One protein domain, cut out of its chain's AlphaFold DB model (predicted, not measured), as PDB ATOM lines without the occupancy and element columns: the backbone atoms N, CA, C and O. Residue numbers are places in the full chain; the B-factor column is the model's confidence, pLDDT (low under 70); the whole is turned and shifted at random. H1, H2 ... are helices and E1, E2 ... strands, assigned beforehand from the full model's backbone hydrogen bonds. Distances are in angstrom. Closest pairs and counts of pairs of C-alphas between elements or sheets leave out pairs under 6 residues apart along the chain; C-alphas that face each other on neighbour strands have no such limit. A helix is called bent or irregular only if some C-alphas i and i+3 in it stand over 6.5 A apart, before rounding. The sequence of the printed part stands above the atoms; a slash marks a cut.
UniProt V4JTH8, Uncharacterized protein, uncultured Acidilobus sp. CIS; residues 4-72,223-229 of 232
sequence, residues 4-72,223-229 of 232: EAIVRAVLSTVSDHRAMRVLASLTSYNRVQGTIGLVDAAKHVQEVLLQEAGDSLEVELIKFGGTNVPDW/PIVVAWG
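This is residues 4 to 72 and 223 to 229 of the 232 residues of an uncharacterized protein of uncultured Acidilobus sp. CIS (UniProt V4JTH8). Long helix H3 packs on a two-stranded antiparallel sheet, E1 and E2; H2 folds back along H3 as a hairpin, and residues 4 to 21, with H1, stick out as an arm. The 76 printed residues, with H1, H2, H3, E1, E2 in order, are mixed in class, loose, radius of gyration of the C-alphas 15.8 A, spanning 50 by 27 by 23 A.

H1, residues 4 to 13, 14.6 A long, begins at C-alpha 4 (142.995, 141.190, 131.238). H2, residues 16 to 27, is 16.2 A long; H3, residues 36 to 56, 28.8 A, irregular, with C-alphas 52 and 55 9.5 A apart. E1, residues 58 to 64, is 19.1 A long; E2, residues 223 to 228, 16.6 A, ends at (145.875, 116.277, 138.174).

H2 residues 22 to 26 alone touch H3, closest C-alphas Leu 26 and Ala 41, 6.5 A. N 60 and O 226, 2.9 A, are within hydrogen-bond range, as is every O i to N i+4 pair in H1 and H2, but 15 of 17 in H3.

Residues 73 to 222 are cut out; C-alphas 72 and 223 are 17.4 A apart. Residues 64 to 72 have pLDDT under 70.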
ATOM      1  N   GLU A   4     144.229 140.573 130.758       90.94
ATOM      2  CA  GLU A   4     142.995 141.190 131.238       90.94
ATOM      3  C   GLU A   4     141.752 140.319 130.987       90.94
ATOM      4  O   GLU A   4     140.855 140.261 131.827       90.94
ATOM      5  N   ALA A   5     141.713 139.595 129.863       89.25
ATOM      6  CA  ALA A   5     140.652 138.635 129.573       89.25
ATOM      7  C   ALA A   5     140.722 137.413 130.505       89.25
ATOM      8  O   ALA A   5     139.686 136.960 130.987       89.25
ATOM      9  N   ILE A   6     141.932 136.930 130.815       87.81
ATOM     10  CA  ILE A   6     142.148 135.827 131.766       87.81
ATOM     11  C   ILE A   6     141.688 136.236 133.168       87.81
ATOM     12  O   ILE A   6     140.912 135.519 133.793       87.81
ATOM     13  N   VAL A   7     142.106 137.411 133.650       88.75
ATOM     14  CA  VAL A   7     141.724 137.908 134.982       88.75
ATOM     15  C   VAL A   7     140.207 138.061 135.099       88.75
ATOM     16  O   VAL A   7     139.632 137.616 136.089       88.75
ATOM     17  N   ARG A   8     139.533 138.628 134.089       88.62
ATOM     18  CA  ARG A   8     138.062 138.742 134.098       88.62
ATOM     19  C   ARG A   8     137.377 137.377 134.106       88.62
ATOM     20  O   ARG A   8     136.421 137.206 134.854       88.62
ATOM     21  N   ALA A   9     137.872 136.420 133.321       87.00
ATOM     22  CA  ALA A   9     137.326 135.065 133.293       87.00
ATOM     23  C   ALA A   9     137.463 134.374 134.663       87.00
ATOM     24  O   ALA A   9     136.484 133.835 135.178       87.00
ATOM     25  N   VAL A  10     138.629 134.479 135.309       84.94
ATOM     26  CA  VAL A  10     138.838 133.952 136.667       84.94
ATOM     27  C   VAL A  10     137.899 134.636 137.659       84.94
ATOM     28  O   VAL A  10     137.142 133.955 138.342       84.94
ATOM     29  N   LEU A  11     137.857 135.970 137.695       85.56
ATOM     30  CA  LEU A  11     136.992 136.700 138.630       85.56
ATOM     31  C   LEU A  11     135.503 136.379 138.435       85.56
ATOM     32  O   LEU A  11     134.774 136.310 139.418       85.56
ATOM     33  N   SER A  12     135.056 136.121 137.202       84.25
ATOM     34  CA  SER A  12     133.666 135.724 136.933       84.25
ATOM     35  C   SER A  12     133.294 134.318 137.421       84.25
ATOM     36  O   SER A  12     132.112 133.990 137.460       84.25
ATOM     37  N   THR A  13     134.277 133.492 137.795       81.12
ATOM     38  CA  THR A  13     134.060 132.111 138.272       81.12
ATOM     39  C   THR A  13     134.275 131.943 139.778       81.12
ATOM     40  O   THR A  13     133.898 130.913 140.344       81.12
ATOM     41  N   VAL A  14     134.827 132.957 140.454       82.75
ATOM     42  CA  VAL A  14     134.990 132.976 141.914       82.75
ATOM     43  C   VAL A  14     133.655 133.309 142.583       82.75
ATOM     44  O   VAL A  14     132.946 134.226 142.178       82.75
ATOM     45  N   SER A  15     133.304 132.559 143.630       85.62
ATOM     46  CA  SER A  15     132.069 132.754 144.390       85.62
ATOM     47  C   SER A  15     132.316 132.564 145.882       85.62
ATOM     48  O   SER A  15     132.606 131.452 146.329       85.62
ATOM     49  N   ASP A  16     132.124 133.633 146.658       88.25
ATOM     50  CA  ASP A  16     132.252 133.612 148.121       88.25
ATOM     51  C   ASP A  16     131.288 132.604 148.751       88.25
ATOM     52  O   ASP A  16     131.664 131.832 149.629       88.25
ATOM     53  N   HIS A  17     130.050 132.543 148.255       87.69
ATOM     54  CA  HIS A  17     129.057 131.585 148.733       87.69
ATOM     55  C   HIS A  17     129.507 130.134 148.504       87.69
ATOM     56  O   HIS A  17     129.368 129.289 149.391       87.69
ATOM     57  N   ARG A  18     130.079 129.831 147.329       84.00
ATOM     58  CA  ARG A  18     130.622 128.495 147.026       84.00
ATOM     59  C   ARG A  18     131.807 128.170 147.933       84.00
ATOM     60  O   ARG A  18     131.829 127.083 148.507       84.00
ATOM     61  N   ALA A  19     132.728 129.114 148.125       85.50
ATOM     62  CA  ALA A  19     133.868 128.952 149.025       85.50
ATOM     63  C   ALA A  19     133.420 128.684 150.472       85.50
ATOM     64  O   ALA A  19     133.890 127.735 151.097       85.50
ATOM     65  N   MET A  20     132.452 129.453 150.979       89.81
ATOM     66  CA  MET A  20     131.908 129.274 152.329       89.81
ATOM     67  C   MET A  20     131.172 127.946 152.497       89.81
ATOM     68  O   MET A  20     131.304 127.312 153.541       89.81
ATOM     69  N   ARG A  21     130.442 127.482 151.477       87.88
ATOM     70  CA  ARG A  21     129.780 126.167 151.491       87.88
ATOM     71  C   ARG A  21     130.795 125.024 151.568       87.88
ATOM     72  O   ARG A  21     130.628 124.122 152.385       87.88
ATOM     73  N   VAL A  22     131.848 125.075 150.749       86.62
ATOM     74  CA  VAL A  22     132.929 124.076 150.779       86.62
ATOM     75  C   VAL A  22     133.628 124.106 152.138       86.62
ATOM     76  O   VAL A  22     133.765 123.061 152.770       86.62
ATOM     77  N   LEU A  23     133.978 125.294 152.639       87.81
ATOM     78  CA  LEU A  23     134.590 125.452 153.957       87.81
ATOM     79  C   LEU A  23     133.712 124.855 155.064       87.81
ATOM     80  O   LEU A  23     134.199 124.033 155.834       87.81
ATOM     81  N   ALA A  24     132.425 125.211 155.107       88.38
ATOM     82  CA  ALA A  24     131.479 124.699 156.096       88.38
ATOM     83  C   ALA A  24     131.414 123.164 156.071       88.38
ATOM     84  O   ALA A  24     131.513 122.530 157.123       88.38
ATOM     85  N   SER A  25     131.342 122.570 154.873       88.88
ATOM     86  CA  SER A  25     131.333 121.113 154.707       88.88
ATOM     87  C   SER A  25     132.632 120.447 155.174       88.88
ATOM     88  O   SER A  25     132.592 119.391 155.784       88.88
ATOM     89  N   LEU A  26     133.795 121.073 154.978       85.44
ATOM     90  CA  LEU A  26     135.072 120.519 155.442       85.44
ATOM     91  C   LEU A  26     135.241 120.640 156.960       85.44
ATOM     92  O   LEU A  26     135.885 119.800 157.589       85.44
ATOM     93  N   THR A  27     134.676 121.687 157.563       84.81
ATOM     94  CA  THR A  27     134.793 121.936 159.005       84.81
ATOM     95  C   THR A  27     133.918 121.035 159.873       84.81
ATOM     96  O   THR A  27     134.136 121.004 161.081       84.81
ATOM     97  N   SER A  28     132.978 120.276 159.299       83.75
ATOM     98  CA  SER A  28     132.157 119.320 160.060       83.75
ATOM     99  C   SER A  28     132.901 118.040 160.449       83.75
ATOM    100  O   SER A  28     132.397 117.268 161.259       83.75
ATOM    101  N   TYR A  29     134.087 117.796 159.887       84.19
ATOM    102  CA  TYR A  29     134.873 116.597 160.166       84.19
ATOM    103  C   TYR A  29     135.898 116.827 161.281       84.19
ATOM    104  O   TYR A  29     136.618 117.833 161.303       84.19
ATOM    105  N   ASN A  30     136.037 115.841 162.172       74.19
ATOM    106  CA  ASN A  30     137.182 115.760 163.075       74.19
ATOM    107  C   ASN A  30     138.440 115.420 162.256       74.19
ATOM    108  O   ASN A  30     138.458 114.442 161.517       74.19
ATOM    109  N   ARG A  31     139.492 116.232 162.385       74.31
ATOM    110  CA  ARG A  31     140.743 116.100 161.618       74.31
ATOM    111  C   ARG A  31     141.943 115.732 162.494       74.31
ATOM    112  O   ARG A  31     143.083 115.994 162.115       74.31
ATOM    113  N   VAL A  32     141.703 115.134 163.663       76.81
ATOM    114  CA  VAL A  32     142.771 114.557 164.489       76.81
ATOM    115  C   VAL A  32     143.470 113.450 163.701       76.81
ATOM    116  O   VAL A  32     142.830 112.616 163.053       76.81
ATOM    117  N   GLN A  33     144.802 113.469 163.737       72.00
ATOM    118  CA  GLN A  33     145.633 112.506 163.025       72.00
ATOM    119  C   GLN A  33     145.315 111.081 163.473       72.00
ATOM    120  O   GLN A  33     145.013 110.825 164.634       72.00
ATOM    121  N   GLY A  34     145.348 110.144 162.531       71.81
ATOM    122  CA  GLY A  34     145.061 108.749 162.838       71.81
ATOM    123  C   GLY A  34     143.594 108.454 163.196       71.81
ATOM    124  O   GLY A  34     143.315 107.387 163.733       71.81
ATOM    125  N   THR A  35     142.643 109.346 162.907       75.69
ATOM    126  CA  THR A  35     141.209 109.069 163.108       75.69
ATOM    127  C   THR A  35     140.500 108.770 161.789       75.69
ATOM    128  O   THR A  35     140.928 109.211 160.720       75.69
ATOM    129  N   ILE A  36     139.371 108.053 161.856       76.56
ATOM    130  CA  ILE A  36     138.507 107.840 160.682       76.56
ATOM    131  C   ILE A  36     137.941 109.163 160.147       76.56
ATOM    132  O   ILE A  36     137.782 109.306 158.943       76.56
ATOM    133  N   GLY A  37     137.741 110.162 161.015       80.62
ATOM    134  CA  GLY A  37     137.262 111.485 160.616       80.62
ATOM    135  C   GLY A  37     138.185 112.174 159.611       80.62
ATOM    136  O   GLY A  37     137.701 112.791 158.666       80.62
ATOM    137  N   LEU A  38     139.507 111.999 159.738       83.31
ATOM    138  CA  LEU A  38     140.464 112.519 158.757       83.31
ATOM    139  C   LEU A  38     140.341 111.798 157.406       83.31
ATOM    140  O   LEU A  38     140.425 112.432 156.355       83.31
ATOM    141  N   VAL A  39     140.119 110.481 157.430       81.88
ATOM    142  CA  VAL A  39     139.889 109.669 156.224       81.88
ATOM    143  C   VAL A  39     138.593 110.080 155.533       81.88
ATOM    144  O   VAL A  39     138.576 110.223 154.312       81.88
ATOM    145  N   ASP A  40     137.527 110.310 156.291       86.69
ATOM    146  CA  ASP A  40     136.241 110.734 155.744       86.69
ATOM    147  C   ASP A  40     136.290 112.175 155.224       86.69
ATOM    148  O   ASP A  40     135.758 112.445 154.150       86.69
ATOM    149  N   ALA A  41     137.026 113.070 155.891       89.56
ATOM    150  CA  ALA A  41     137.299 114.409 155.374       89.56
ATOM    151  C   ALA A  41     138.025 114.358 154.020       89.56
ATOM    152  O   ALA A  41     137.710 115.127 153.117       89.56
ATOM    153  N   ALA A  42     138.984 113.444 153.854       89.25
ATOM    154  CA  ALA A  42     139.706 113.292 152.597       89.25
ATOM    155  C   ALA A  42     138.836 112.710 151.473       89.25
ATOM    156  O   ALA A  42     138.911 113.190 150.344       89.25
ATOM    157  N   LYS A  43     137.972 111.731 151.772       89.50
ATOM    158  CA  LYS A  43     136.963 111.255 150.806       89.50
ATOM    159  C   LYS A  43     136.039 112.392 150.378       89.50
ATOM    160  O   LYS A  43     135.811 112.570 149.190       89.50
ATOM    161  N   HIS A  44     135.587 113.210 151.327       91.81
ATOM    162  CA  HIS A  44     134.758 114.378 151.030       91.81
ATOM    163  C   HIS A  44     135.485 115.387 150.130       91.81
ATOM    164  O   HIS A  44     134.902 115.904 149.183       91.81
ATOM    165  N   VAL A  45     136.781 115.636 150.356       91.19
ATOM    166  CA  VAL A  45     137.597 116.465 149.445       91.19
ATOM    167  C   VAL A  45     137.640 115.864 148.039       91.19
ATOM    168  O   VAL A  45     137.452 116.600 147.073       91.19
ATOM    169  N   GLN A  46     137.866 114.555 147.911       91.94
ATOM    170  CA  GLN A  46     137.847 113.870 146.615       91.94
ATOM    171  C   GLN A  46     136.490 114.038 145.916       91.94
ATOM    172  O   GLN A  46     136.452 114.400 144.743       91.94
ATOM    173  N   GLU A  47     135.384 113.835 146.634       91.25
ATOM    174  CA  GLU A  47     134.026 114.006 146.109       91.25
ATOM    175  C   GLU A  47     133.775 115.440 145.626       91.25
ATOM    176  O   GLU A  47     133.268 115.631 144.523       91.25
ATOM    177  N   VAL A  48     134.180 116.450 146.405       89.81
ATOM    178  CA  VAL A  48     134.066 117.862 146.009       89.81
ATOM    179  C   VAL A  48     134.895 118.147 144.755       89.81
ATOM    180  O   VAL A  48     134.398 118.803 143.846       89.81
ATOM    181  N   LEU A  49     136.133 117.652 144.662       89.12
ATOM    182  CA  LEU A  49     136.975 117.868 143.479       89.12
ATOM    183  C   LEU A  49     136.369 117.238 142.220       89.12
ATOM    184  O   LEU A  49     136.291 117.910 141.194       89.12
ATOM    185  N   LEU A  50     135.882 115.998 142.312       89.06
ATOM    186  CA  LEU A  50     135.218 115.308 141.202       89.06
ATOM    187  C   LEU A  50     133.931 116.027 140.768       89.06
ATOM    188  O   LEU A  50     133.688 116.201 139.577       89.06
ATOM    189  N   GLN A  51     133.119 116.493 141.721       87.00
ATOM    190  CA  GLN A  51     131.891 117.240 141.424       87.00
ATOM    191  C   GLN A  51     132.169 118.590 140.760       87.00
ATOM    192  O   GLN A  51     131.429 119.007 139.872       87.00
ATOM    193  N   GLU A  52     133.205 119.295 141.214       79.81
ATOM    194  CA  GLU A  52     133.460 120.678 140.810       79.81
ATOM    195  C   GLU A  52     134.332 120.786 139.545       79.81
ATOM    196  O   GLU A  52     134.245 121.800 138.848       79.81
ATOM    197  N   ALA A  53     135.153 119.775 139.239       80.12
ATOM    198  CA  ALA A  53     136.011 119.739 138.050       80.12
ATOM    199  C   ALA A  53     135.503 118.815 136.928       80.12
ATOM    200  O   ALA A  53     135.956 118.946 135.786       80.12
ATOM    201  N   GLY A  54     134.562 117.910 137.224       74.06
ATOM    202  CA  GLY A  54     134.078 116.909 136.270       74.06
ATOM    203  C   GLY A  54     135.230 116.092 135.679       74.06
ATOM    204  O   GLY A  54     136.197 115.791 136.372       74.06
ATOM    205  N   ASP A  55     135.168 115.825 134.375       79.56
ATOM    206  CA  ASP A  55     136.180 115.041 133.644       79.56
ATOM    207  C   ASP A  55     137.499 115.809 133.394       79.56
ATOM    208  O   ASP A  55     138.382 115.324 132.695       79.56
ATOM    209  N   SER A  56     137.640 117.035 133.918       82.69
ATOM    210  CA  SER A  56     138.844 117.860 133.704       82.69
ATOM    211  C   SER A  56     139.997 117.502 134.644       82.69
ATOM    212  O   SER A  56     141.117 117.972 134.439       82.69
ATOM    213  N   LEU A  57     139.715 116.740 135.705       85.00
ATOM    214  CA  LEU A  57     140.700 116.287 136.678       85.00
ATOM    215  C   LEU A  57     140.525 114.798 136.948       85.00
ATOM    216  O   LEU A  57     139.438 114.337 137.286       85.00
ATOM    217  N   GLU A  58     141.640 114.086 136.920       87.62
ATOM    218  CA  GLU A  58     141.791 112.809 137.596       87.62
ATOM    219  C   GLU A  58     142.026 113.076 139.086       87.62
ATOM    220  O   GLU A  58     142.808 113.961 139.454       87.62
ATOM    221  N   VAL A  59     141.335 112.336 139.957       89.94
ATOM    222  CA  VAL A  59     141.437 112.505 141.415       89.94
ATOM    223  C   VAL A  59     141.590 111.153 142.101       89.94
ATOM    224  O   VAL A  59     140.670 110.333 142.120       89.94
ATOM    225  N   GLU A  60     142.726 110.952 142.759       88.81
ATOM    226  CA  GLU A  60     143.049 109.725 143.483       88.81
ATOM    227  C   GLU A  60     143.128 109.969 144.994       88.81
ATOM    228  O   GLU A  60     143.749 110.924 145.466       88.81
ATOM    229  N   LEU A  61     142.525 109.061 145.767       86.38
ATOM    230  CA  LEU A  61     142.703 108.970 147.213       86.38
ATOM    231  C   LEU A  61     143.719 107.867 147.529       86.38
ATOM    232  O   LEU A  61     143.390 106.679 147.542       86.38
ATOM    233  N   ILE A  62     144.936 108.275 147.858       83.31
ATOM    234  CA  ILE A  62     146.021 107.389 148.268       83.31
ATOM    235  C   ILE A  62     145.961 107.215 149.788       83.31
ATOM    236  O   ILE A  62     145.856 108.189 150.533       83.31
ATOM    237  N   LYS A  63     146.038 105.975 150.280       71.81
ATOM    238  CA  LYS A  63     146.109 105.674 151.721       71.81
ATOM    239  C   LYS A  63     147.508 105.178 152.085       71.81
ATOM    240  O   LYS A  63     147.917 104.121 151.616       71.81
ATOM    241  N   PHE A  64     148.210 105.907 152.949       66.19
ATOM    242  CA  PHE A  64     149.514 105.520 153.504       66.19
ATOM    243  C   PHE A  64     149.359 104.965 154.915       66.19
ATOM    244  O   PHE A  64     148.824 105.652 155.769       66.19
ATOM    245  N   GLY A  65     149.832 103.761 155.217       59.66
ATOM    246  CA  GLY A  65     149.612 103.190 156.545       59.66
ATOM    247  C   GLY A  65     150.251 101.826 156.752       59.66
ATOM    248  O   GLY A  65     150.588 101.112 155.807       59.66
ATOM    249  N   GLY A  66     150.437 101.466 158.021       58.84
ATOM    250  CA  GLY A  66     150.754 100.091 158.396       58.84
ATOM    251  C   GLY A  66     152.225  99.776 158.168       58.84
ATOM    252  O   GLY A  66     153.071 100.356 158.847       58.84
ATOM    253  N   THR A  67     152.513  98.837 157.264       49.56
ATOM    254  CA  THR A  67     153.866  98.504 156.778       49.56
ATOM    255  C   THR A  67     154.251  99.279 155.515       49.56
ATOM    256  O   THR A  67     155.403  99.216 155.106       49.56
ATOM    257  N   ASN A  68     153.311 100.005 154.897       52.59
ATOM    258  CA  ASN A  68     153.527 100.767 153.663       52.59
ATOM    259  C   ASN A  68     153.686 102.249 153.988       52.59
ATOM    260  O   ASN A  68     152.869 103.098 153.627       52.59
ATOM    261  N   VAL A  69     154.743 102.532 154.732       57.47
ATOM    262  CA  VAL A  69     155.139 103.871 155.145       57.47
ATOM    263  C   VAL A  69     156.566 104.026 154.648       57.47
ATOM    264  O   VAL A  69     157.365 103.126 154.906       57.47
ATOM    265  N   PRO A  70     156.903 105.089 153.903       59.56
ATOM    266  CA  PRO A  70     158.287 105.309 153.513       59.56
ATOM    267  C   PRO A  70     159.190 105.304 154.753       59.56
ATOM    268  O   PRO A  70     158.817 105.893 155.762       59.56
ATOM    269  N   ASP A  71     160.376 104.694 154.676       58.59
ATOM    270  CA  ASP A  71     161.281 104.526 155.833       58.59
ATOM    271  C   ASP A  71     161.652 105.850 156.535       58.59
ATOM    272  O   ASP A  71     162.027 105.868 157.706       58.59
ATOM    273  N   TRP A  72     161.534 106.978 155.830       59.59
ATOM    274  CA  TRP A  72     161.775 108.328 156.349       59.59
ATOM    275  C   TRP A  72     160.571 108.946 157.081       59.59
ATOM    276  O   TRP A  72     160.673 110.065 157.585       59.59
ATOM    277  N   PRO A 223     145.279 109.565 154.716       81.31
ATOM    278  CA  PRO A 223     144.738 109.844 153.406       81.31
ATOM    279  C   PRO A 223     145.510 110.991 152.739       81.31
ATOM    280  O   PRO A 223     145.751 112.031 153.353       81.31
ATOM    281  N   ILE A 224     145.848 110.825 151.466       84.31
ATOM    282  CA  ILE A 224     146.332 111.887 150.585       84.31
ATOM    283  C   ILE A 224     145.393 111.934 149.389       84.31
ATOM    284  O   ILE A 224     145.163 110.915 148.746       84.31
ATOM    285  N   VAL A 225     144.854 113.114 149.097       87.75
ATOM    286  CA  VAL A 225     144.099 113.353 147.865       87.75
ATOM    287  C   VAL A 225     145.040 114.018 146.875       87.75
ATOM    288  O   VAL A 225     145.590 115.081 147.171       87.75
ATOM    289  N   VAL A 226     145.240 113.389 145.723       90.06
ATOM    290  CA  VAL A 226     146.021 113.934 144.611       90.06
ATOM    291  C   VAL A 226     145.058 114.200 143.463       90.06
ATOM    292  O   VAL A 226     144.215 113.360 143.168       90.06
ATOM    293  N   ALA A 227     145.168 115.369 142.837       90.31
ATOM    294  CA  ALA A 227     144.385 115.723 141.663       90.31
ATOM    295  C   ALA A 227     145.303 116.278 140.573       90.31
ATOM    296  O   ALA A 227     146.176 117.101 140.863       90.31
ATOM    297  N   TRP A 228     145.110 115.831 139.337       90.06
ATOM    298  CA  TRP A 228     145.875 116.277 138.174       90.06
ATOM    299  C   TRP A 228     144.973 116.326 136.943       90.06
ATOM    300  O   TRP A 228     144.006 115.582 136.844       90.06
ATOM    301  N   GLY A 229     145.264 117.232 136.015       83.38
ATOM    302  CA  GLY A 229     144.645 117.214 134.690       83.38
ATOM    303  C   GLY A 229     145.509 116.423 133.715       83.38
ATOM    304  O   GLY A 229     146.686 116.162 133.998       83.38
TER     305      GLY A 229